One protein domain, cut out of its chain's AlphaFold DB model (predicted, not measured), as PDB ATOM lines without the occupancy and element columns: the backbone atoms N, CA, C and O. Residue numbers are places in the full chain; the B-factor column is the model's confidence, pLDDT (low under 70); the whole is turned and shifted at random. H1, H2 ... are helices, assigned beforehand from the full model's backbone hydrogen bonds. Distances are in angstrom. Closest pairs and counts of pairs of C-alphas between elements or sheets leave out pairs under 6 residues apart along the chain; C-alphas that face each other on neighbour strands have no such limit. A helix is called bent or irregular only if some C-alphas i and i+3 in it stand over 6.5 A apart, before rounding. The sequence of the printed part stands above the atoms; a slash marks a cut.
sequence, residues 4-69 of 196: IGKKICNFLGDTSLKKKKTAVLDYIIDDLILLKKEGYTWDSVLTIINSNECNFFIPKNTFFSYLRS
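What this domain is: This is residues 4 to 69 of the 196 residues of an uncharacterized protein of Arsenophonus nasoniae (son-killer infecting Nasonia vitripennis) (UniProt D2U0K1). Helices H1 and H2 make a hairpin, and H3 packs slantwise on both, so that the centres of the three make a triangle. H4 lies near H2 and H3, away from H1, and is more loosely joined. The printed part has 66 residues, with four named helices in the order H1, H2, H3, H4 and no named strand: the class is all helix. It is compact, with a radius of gyration of the C-alphas of 10.8 A, and rounded, spanning 30 by 25 by 18 A.

How they stand to each other: H1, residues 4 to 12, and H2, residues 21 to 37, form a helical hairpin at a shallow tilt of 5 degrees, opposite ways. They touch closest at the C-alphas of Ile 4 and Asp 31, 6.9 A apart, H2 with residues 28 to 35 alone. H2 has a kink of 60 degrees near residue 28 and is irregular, C-alphas 27 and 30 being 7.5 A apart. H3, residues 42 to 49, touches H1 at a steep tilt of 54 degrees, the same way; the closest C-alphas, of Gly 5 and Ile 48, are 6.7 A apart. H3 touches residues 32 to 36 of H2 alone, at a steep tilt of 59 degrees, opposite ways; the closest C-alphas, of Leu 32 and Val 45, are 7.1 A apart. The helix packing is only just mostly crossed, with 1 of 3 touching pairs at a shallow tilt. H4, residues 60 to 69, is close to H2 but not clearly touching, about perpendicular at 79 degrees; the closest C-alphas, of Thr 22 and Tyr 66, are 7.6 A apart. H1 and H4 are apart. Each O i to N i+4 pair is within hydrogen-bond range in H1, H3 and H4, and 11 of 13 in H2.

Where its parts are: H1 begins at C-alpha 4 (-27.488, -23.760, 20.053) and is 12.3 A long; H2 is 23.0 A, H3 10.5 A and H4 14.2 A, ending at C-alpha 69 (-12.544, -8.046, 29.663).

The domain as a whole: The C-alphas farthest apart, of Ser 16 and Gly 39, are 30.7 A apart. The printed part has no cut; the link from H2 to H3 is tight, the other two short. Mean pLDDT of the printed part is 75.0, with 16 residues under 70, among them 13 to 23.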
ATOM      1  N   ILE A   4     -27.951 -25.057  19.539       65.81
ATOM      2  CA  ILE A   4     -27.488 -23.760  20.053       65.81
ATOM      3  C   ILE A   4     -26.734 -22.962  18.976       65.81
ATOM      4  O   ILE A   4     -26.984 -21.772  18.811       65.81
ATOM      5  N   GLY A   5     -25.881 -23.613  18.178       67.12
ATOM      6  CA  GLY A   5     -25.171 -22.961  17.069       67.12
ATOM      7  C   GLY A   5     -26.123 -22.410  16.003       67.12
ATOM      8  O   GLY A   5     -25.959 -21.279  15.554       67.12
ATOM      9  N   LYS A   6     -27.183 -23.161  15.675       74.25
ATOM     10  CA  LYS A   6     -28.218 -22.717  14.727       74.25
ATOM     11  C   LYS A   6     -29.031 -21.534  15.269       74.25
ATOM     12  O   LYS A   6     -29.321 -20.603  14.527       74.25
ATOM     13  N   LYS A   7     -29.358 -21.538  16.566       74.75
ATOM     14  CA  LYS A   7     -30.037 -20.417  17.241       74.75
ATOM     15  C   LYS A   7     -29.183 -19.144  17.220       74.75
ATOM     16  O   LYS A   7     -29.701 -18.078  16.893       74.75
ATOM     17  N   ILE A   8     -27.882 -19.267  17.500       76.50
ATOM     18  CA  ILE A   8     -26.926 -18.153  17.415       76.50
ATOM     19  C   ILE A   8     -26.863 -17.617  15.981       76.50
ATOM     20  O   ILE A   8     -27.000 -16.413  15.790       76.50
ATOM     21  N   CYS A   9     -26.730 -18.481  14.970       76.00
ATOM     22  CA  CYS A   9     -26.691 -18.025  13.578       76.00
ATOM     23  C   CYS A   9     -27.994 -17.366  13.116       76.00
ATOM     24  O   CYS A   9     -27.937 -16.335  12.452       76.00
ATOM     25  N   ASN A  10     -29.156 -17.883  13.520       76.06
ATOM     26  CA  ASN A  10     -30.441 -17.258  13.201       76.06
ATOM     27  C   ASN A  10     -30.557 -15.844  13.791       76.06
ATOM     28  O   ASN A  10     -31.068 -14.948  13.126       76.06
ATOM     29  N   PHE A  11     -30.067 -15.634  15.016       75.25
ATOM     30  CA  PHE A  11     -30.045 -14.314  15.648       75.25
ATOM     31  C   PHE A  11     -29.036 -13.369  14.978       75.25
ATOM     32  O   PHE A  11     -29.336 -12.206  14.723       75.25
ATOM     33  N   LEU A  12     -27.844 -13.870  14.652       73.19
ATOM     34  CA  LEU A  12     -26.780 -13.090  14.012       73.19
ATOM     35  C   LEU A  12     -27.065 -12.737  12.543       73.19
ATOM     36  O   LEU A  12     -26.514 -11.756  12.035       73.19
ATOM     37  N   GLY A  13     -27.934 -13.503  11.880       66.62
ATOM     38  CA  GLY A  13     -28.371 -13.264  10.507       66.62
ATOM     39  C   GLY A  13     -29.241 -12.013  10.328       66.62
ATOM     40  O   GLY A  13     -29.386 -11.545   9.195       66.62
ATOM     41  N   ASP A  14     -29.773 -11.437  11.413       69.44
ATOM     42  CA  ASP A  14     -30.539 -10.190  11.377       69.44
ATOM     43  C   ASP A  14     -29.619  -8.993  11.054       69.44
ATOM     44  O   ASP A  14     -28.672  -8.647  11.772       69.44
ATOM     45  N   THR A  15     -29.885  -8.343   9.921       56.78
ATOM     46  CA  THR A  15     -29.051  -7.278   9.350       56.78
ATOM     47  C   THR A  15     -29.004  -6.012  10.206       56.78
ATOM     48  O   THR A  15     -28.035  -5.250  10.098       56.78
ATOM     49  N   SER A  16     -29.979  -5.810  11.097       60.78
ATOM     50  CA  SER A  16     -30.042  -4.662  12.012       60.78
ATOM     51  C   SER A  16     -28.922  -4.660  13.069       60.78
ATOM     52  O   SER A  16     -28.512  -3.601  13.557       60.78
ATOM     53  N   LEU A  17     -28.347  -5.830  13.367       60.69
ATOM     54  CA  LEU A  17     -27.385  -6.040  14.453       60.69
ATOM     55  C   LEU A  17     -25.913  -5.858  14.031       60.69
ATOM     56  O   LEU A  17     -25.016  -5.745  14.875       60.69
ATOM     57  N   LYS A  18     -25.637  -5.737  12.724       61.38
ATOM     58  CA  LYS A  18     -24.273  -5.702  12.150       61.38
ATOM     59  C   LYS A  18     -23.406  -4.524  12.619       61.38
ATOM     60  O   LYS A  18     -22.178  -4.629  12.614       61.38
ATOM     61  N   LYS A  19     -24.018  -3.417  13.058       62.50
ATOM     62  CA  LYS A  19     -23.308  -2.194  13.484       62.50
ATOM     63  C   LYS A  19     -22.858  -2.203  14.954       62.50
ATOM     64  O   LYS A  19     -21.989  -1.412  15.307       62.50
ATOM     65  N   LYS A  20     -23.395  -3.083  15.815       66.50
ATOM     66  CA  LYS A  20     -23.127  -3.086  17.272       66.50
ATOM     67  C   LYS A  20     -22.565  -4.425  17.772       66.50
ATOM     68  O   LYS A  20     -23.130  -5.060  18.656       66.50
ATOM     69  N   LYS A  21     -21.416  -4.845  17.227       69.31
ATOM     70  CA  LYS A  21     -20.825  -6.182  17.458       69.31
ATOM     71  C   LYS A  21     -20.613  -6.549  18.934       69.31
ATOM     72  O   LYS A  21     -20.849  -7.688  19.312       69.31
ATOM     73  N   THR A  22     -20.195  -5.602  19.770       68.06
ATOM     74  CA  THR A  22     -19.960  -5.826  21.207       68.06
ATOM     75  C   THR A  22     -21.258  -6.029  21.988       68.06
ATOM     76  O   THR A  22     -21.332  -6.934  22.807       68.06
ATOM     77  N   ALA A  23     -22.301  -5.253  21.679       69.56
ATOM     78  CA  ALA A  23     -23.618  -5.410  22.298       69.56
ATOM     79  C   ALA A  23     -24.294  -6.725  21.874       69.56
ATOM     80  O   ALA A  23     -24.974  -7.369  22.665       69.56
ATOM     81  N   VAL A  24     -24.066  -7.154  20.629       72.56
ATOM     82  CA  VAL A  24     -24.505  -8.467  20.142       72.56
ATOM     83  C   VAL A  24     -23.813  -9.588  20.913       72.56
ATOM     84  O   VAL A  24     -24.484 -10.517  21.350       72.56
ATOM     85  N   LEU A  25     -22.497  -9.479  21.137       75.69
ATOM     86  CA  LEU A  25     -21.750 -10.425  21.969       75.69
ATOM     87  C   LEU A  25     -22.280 -10.481  23.405       75.69
ATOM     88  O   LEU A  25     -22.394 -11.578  23.940       75.69
ATOM     89  N   ASP A  26     -22.655  -9.341  23.994       75.00
ATOM     90  CA  ASP A  26     -23.287  -9.285  25.321       75.00
ATOM     91  C   ASP A  26     -24.626 -10.020  25.376       75.00
ATOM     92  O   ASP A  26     -24.930 -10.643  26.388       75.00
ATOM     93  N   TYR A  27     -25.407  -9.972  24.299       75.06
ATOM     94  CA  TYR A  27     -26.700 -10.644  24.232       75.06
ATOM     95  C   TYR A  27     -26.564 -12.167  24.109       75.06
ATOM     96  O   TYR A  27     -27.306 -12.909  24.744       75.06
ATOM     97  N   ILE A  28     -25.596 -12.645  23.320       77.06
ATOM     98  CA  ILE A  28     -25.408 -14.085  23.078       77.06
ATOM     99  C   ILE A  28     -24.427 -14.745  24.054       77.06
ATOM    100  O   ILE A  28     -24.212 -15.950  23.962       77.06
ATOM    101  N   ILE A  29     -23.809 -13.999  24.980       80.81
ATOM    102  CA  ILE A  29     -22.710 -14.508  25.816       80.81
ATOM    103  C   ILE A  29     -23.090 -15.752  26.622       80.81
ATOM    104  O   ILE A  29     -22.272 -16.660  26.759       80.81
ATOM    105  N   ASP A  30     -24.328 -15.831  27.106       74.38
ATOM    106  CA  ASP A  30     -24.811 -16.988  27.859       74.38
ATOM    107  C   ASP A  30     -24.929 -18.231  26.965       74.38
ATOM    108  O   ASP A  30     -24.494 -19.316  27.363       74.38
ATOM    109  N   ASP A  31     -25.397 -18.067  25.722       77.00
ATOM    110  CA  ASP A  31     -25.424 -19.134  24.712       77.00
ATOM    111  C   ASP A  31     -23.986 -19.566  24.330       77.00
ATOM    112  O   ASP A  31     -23.702 -20.759  24.183       77.00
ATOM    113  N   LEU A  32     -23.032 -18.627  24.258       80.25
ATOM    114  CA  LEU A  32     -21.616 -18.935  24.014       80.25
ATOM    115  C   LEU A  32     -20.961 -19.690  25.186       80.25
ATOM    116  O   LEU A  32     -20.135 -20.582  24.977       80.25
ATOM    117  N   ILE A  33     -21.330 -19.357  26.427       76.94
ATOM    118  CA  ILE A  33     -20.868 -20.060  27.634       76.94
ATOM    119  C   ILE A  33     -21.442 -21.478  27.689       76.94
ATOM    120  O   ILE A  33     -20.744 -22.395  28.133       76.94
ATOM    121  N   LEU A  34     -22.683 -21.683  27.244       74.56
ATOM    122  CA  LEU A  34     -23.276 -23.018  27.144       74.56
ATOM    123  C   LEU A  34     -22.493 -23.896  26.166       74.56
ATOM    124  O   LEU A  34     -22.065 -24.978  26.564       74.56
ATOM    125  N   LEU A  35     -22.157 -23.391  24.973       73.25
ATOM    126  CA  LEU A  35     -21.262 -24.099  24.044       73.25
ATOM    127  C   LEU A  35     -19.912 -24.432  24.699       73.25
ATOM    128  O   LEU A  35     -19.380 -25.531  24.538       73.25
ATOM    129  N   LYS A  36     -19.356 -23.518  25.504       71.25
ATOM    130  CA  LYS A  36     -18.106 -23.786  26.227       71.25
ATOM    131  C   LYS A  36     -18.244 -24.926  27.249       71.25
ATOM    132  O   LYS A  36     -17.313 -25.719  27.403       71.25
ATOM    133  N   LYS A  37     -19.385 -25.020  27.939       73.81
ATOM    134  CA  LYS A  37     -19.693 -26.107  28.889       73.81
ATOM    135  C   LYS A  37     -19.956 -27.444  28.195       73.81
ATOM    136  O   LYS A  37     -19.645 -28.477  28.775       73.81
ATOM    137  N   GLU A  38     -20.451 -27.417  26.961       76.19
ATOM    138  CA  GLU A  38     -20.628 -28.599  26.104       76.19
ATOM    139  C   GLU A  38     -19.307 -29.120  25.503       76.19
ATOM    140  O   GLU A  38     -19.299 -30.122  24.794       76.19
ATOM    141  N   GLY A  39     -18.174 -28.474  25.802       74.94
ATOM    142  CA  GLY A  39     -16.838 -28.944  25.422       74.94
ATOM    143  C   GLY A  39     -16.207 -28.204  24.244       74.94
ATOM    144  O   GLY A  39     -15.062 -28.490  23.891       74.94
ATOM    145  N   TYR A  40     -16.880 -27.207  23.663       76.56
ATOM    146  CA  TYR A  40     -16.318 -26.434  22.556       76.56
ATOM    147  C   TYR A  40     -15.157 -25.534  23.014       76.56
ATOM    148  O   TYR A  40     -15.149 -24.959  24.107       76.56
ATOM    149  N   THR A  41     -14.132 -25.383  22.173       85.00
ATOM    150  CA  THR A  41     -13.076 -24.383  22.408       85.00
ATOM    151  C   THR A  41     -13.554 -22.994  21.988       85.00
ATOM    152  O   THR A  41     -14.450 -22.870  21.156       85.00
ATOM    153  N   TRP A  42     -12.959 -21.931  22.536       82.69
ATOM    154  CA  TRP A  42     -13.317 -20.565  22.135       82.69
ATOM    155  C   TRP A  42     -13.000 -20.282  20.663       82.69
ATOM    156  O   TRP A  42     -13.746 -19.553  20.016       82.69
ATOM    157  N   ASP A  43     -11.958 -20.906  20.110       81.81
ATOM    158  CA  ASP A  43     -11.689 -20.873  18.672       81.81
ATOM    159  C   ASP A  43     -12.805 -21.566  17.878       81.81
ATOM    160  O   ASP A  43     -13.298 -20.998  16.911       81.81
ATOM    161  N   SER A  44     -13.281 -22.735  18.325       81.94
ATOM    162  CA  SER A  44     -14.409 -23.433  17.687       81.94
ATOM    163  C   SER A  44     -15.704 -22.615  17.736       81.94
ATOM    164  O   SER A  44     -16.438 -22.562  16.753       81.94
ATOM    165  N   VAL A  45     -15.972 -21.940  18.856       82.06
ATOM    166  CA  VAL A  45     -17.118 -21.029  19.002       82.06
ATOM    167  C   VAL A  45     -17.001 -19.846  18.038       82.06
ATOM    168  O   VAL A  45     -17.970 -19.510  17.359       82.06
ATOM    169  N   LEU A  46     -15.812 -19.252  17.915       83.94
ATOM    170  CA  LEU A  46     -15.561 -18.179  16.955       83.94
ATOM    171  C   LEU A  46     -15.754 -18.649  15.505       83.94
ATOM    172  O   LEU A  46     -16.314 -17.909  14.700       83.94
ATOM    173  N   THR A  47     -15.340 -19.874  15.173       83.56
ATOM    174  CA  THR A  47     -15.576 -20.471  13.850       83.56
ATOM    175  C   THR A  47     -17.065 -20.649  13.556       83.56
ATOM    176  O   THR A  47     -17.483 -20.392  12.432       83.56
ATOM    177  N   ILE A  48     -17.878 -21.032  14.547       80.50
ATOM    178  CA  ILE A  48     -19.341 -21.135  14.392       80.50
ATOM    179  C   ILE A  48     -19.942 -19.753  14.110       80.50
ATOM    180  O   ILE A  48     -20.686 -19.601  13.146       80.50
ATOM    181  N   ILE A  49     -19.571 -18.739  14.898       80.38
ATOM    182  CA  ILE A  49     -20.050 -17.355  14.737       80.38
ATOM    183  C   ILE A  49     -19.675 -16.784  13.365       80.38
ATOM    184  O   ILE A  49     -20.490 -16.119  12.734       80.38
ATOM    185  N   ASN A  50     -18.444 -17.030  12.917       84.75
ATOM    186  CA  ASN A  50     -17.928 -16.532  11.643       84.75
ATOM    187  C   ASN A  50     -18.275 -17.440  10.456       84.75
ATOM    188  O   ASN A  50     -17.785 -17.208   9.350       84.75
ATOM    189  N   SER A  51     -19.066 -18.491  10.670       81.75
ATOM    190  CA  SER A  51     -19.496 -19.360   9.584       81.75
ATOM    191  C   SER A  51     -20.404 -18.598   8.617       81.75
ATOM    192  O   SER A  51     -21.131 -17.677   9.001       81.75
ATOM    193  N   ASN A  52     -20.399 -19.014   7.350       63.41
ATOM    194  CA  ASN A  52     -21.230 -18.399   6.312       63.41
ATOM    195  C   ASN A  52     -22.735 -18.471   6.634       63.41
ATOM    196  O   ASN A  52     -23.500 -17.646   6.147       63.41
ATOM    197  N   GLU A  53     -23.154 -19.409   7.487       72.06
ATOM    198  CA  GLU A  53     -24.542 -19.549   7.935       72.06
ATOM    199  C   GLU A  53     -24.991 -18.423   8.876       72.06
ATOM    200  O   GLU A  53     -26.157 -18.040   8.873       72.06
ATOM    201  N   CYS A  54     -24.072 -17.856   9.655       66.62
ATOM    202  CA  CYS A  54     -24.363 -16.782  10.602       66.62
ATOM    203  C   CYS A  54     -24.419 -15.390   9.934       66.62
ATOM    204  O   CYS A  54     -24.868 -14.439  10.569       66.62
ATOM    205  N   ASN A  55     -23.939 -15.237   8.685       73.69
ATOM    206  CA  ASN A  55     -23.847 -13.960   7.946       73.69
ATOM    207  C   ASN A  55     -23.305 -12.778   8.790       73.69
ATOM    208  O   ASN A  55     -23.700 -11.612   8.632       73.69
ATOM    209  N   PHE A  56     -22.396 -13.094   9.712       76.12
ATOM    210  CA  PHE A  56     -21.850 -12.191  10.709       76.12
ATOM    211  C   PHE A  56     -20.364 -12.478  10.876       76.12
ATOM    212  O   PHE A  56     -19.928 -13.622  10.817       76.12
ATOM    213  N   PHE A  57     -19.571 -11.424  11.060       82.62
ATOM    214  CA  PHE A  57     -18.126 -11.559  11.184       82.62
ATOM    215  C   PHE A  57     -17.594 -10.762  12.367       82.62
ATOM    216  O   PHE A  57     -17.720  -9.527  12.427       82.62
ATOM    217  N   ILE A  58     -16.930 -11.469  13.274       81.25
ATOM    218  CA  ILE A  58     -16.196 -10.911  14.402       81.25
ATOM    219  C   ILE A  58     -14.705 -11.217  14.220       81.25
ATOM    220  O   ILE A  58     -14.313 -12.385  14.159       81.25
ATOM    221  N   PRO A  59     -13.842 -10.188  14.194       83.12
ATOM    222  CA  PRO A  59     -12.403 -10.400  14.216       83.12
ATOM    223  C   PRO A  59     -11.973 -11.147  15.481       83.12
ATOM    224  O   PRO A  59     -12.418 -10.823  16.587       83.12
ATOM    225  N   LYS A  60     -11.035 -12.090  15.337       83.19
ATOM    226  CA  LYS A  60     -10.495 -12.887  16.449       83.19
ATOM    227  C   LYS A  60     -10.045 -12.015  17.626       83.19
ATOM    228  O   LYS A  60     -10.441 -12.252  18.763       83.19
ATOM    229  N   ASN A  61      -9.300 -10.945  17.352       81.44
ATOM    230  CA  ASN A  61      -8.799 -10.039  18.390       81.44
ATOM    231  C   ASN A  61      -9.921  -9.335  19.162       81.44
ATOM    232  O   ASN A  61      -9.804  -9.163  20.372       81.44
ATOM    233  N   THR A  62     -11.017  -8.970  18.493       79.69
ATOM    234  CA  THR A  62     -12.191  -8.355  19.127       79.69
ATOM    235  C   THR A  62     -12.900  -9.358  20.032       79.69
ATOM    236  O   THR A  62     -13.208  -9.032  21.175       79.69
ATOM    237  N   PHE A  63     -13.092 -10.589  19.554       81.88
ATOM    238  CA  PHE A  63     -13.743 -11.656  20.311       81.88
ATOM    239  C   PHE A  63     -12.967 -12.024  21.582       81.88
ATOM    240  O   PHE A  63     -13.518 -12.009  22.680       81.88
ATOM    241  N   PHE A  64     -11.663 -12.274  21.465       80.44
ATOM    242  CA  PHE A  64     -10.843 -12.637  22.622       80.44
ATOM    243  C   PHE A  64     -10.592 -11.460  23.572       80.44
ATOM    244  O   PHE A  64     -10.535 -11.673  24.781       80.44
ATOM    245  N   SER A  65     -10.487 -10.223  23.074       78.44
ATOM    246  CA  SER A  65     -10.425  -9.035  23.946       78.44
ATOM    247  C   SER A  65     -11.712  -8.862  24.749       78.44
ATOM    248  O   SER A  65     -11.655  -8.565  25.940       78.44
ATOM    249  N   TYR A  66     -12.861  -9.113  24.120       81.56
ATOM    250  CA  TYR A  66     -14.164  -9.101  24.776       81.56
ATOM    251  C   TYR A  66     -14.294 -10.205  25.842       81.56
ATOM    252  O   TYR A  66     -14.715  -9.942  26.968       81.56
ATOM    253  N   LEU A  67     -13.863 -11.437  25.545       77.88
ATOM    254  CA  LEU A  67     -13.851 -12.519  26.538       77.88
ATOM    255  C   LEU A  67     -12.917 -12.201  27.716       77.88
ATOM    256  O   LEU A  67     -13.288 -12.395  28.873       77.88
ATOM    257  N   ARG A  68     -11.728 -11.653  27.437       71.12
ATOM    258  CA  ARG A  68     -10.764 -11.253  28.472       71.12
ATOM    259  C   ARG A  68     -11.299 -10.139  29.364       71.12
ATOM    260  O   ARG A  68     -11.124 -10.234  30.572       71.12
ATOM    261  N   SER A  69     -11.967  -9.116  28.829       69.50
ATOM    262  CA  SER A  69     -12.544  -8.046  29.663       69.50
ATOM    263  C   SER A  69     -13.649  -8.569  30.592       69.50
ATOM    264  O   SER A  69     -13.762  -8.130  31.738       69.50
TER     265      SER A  69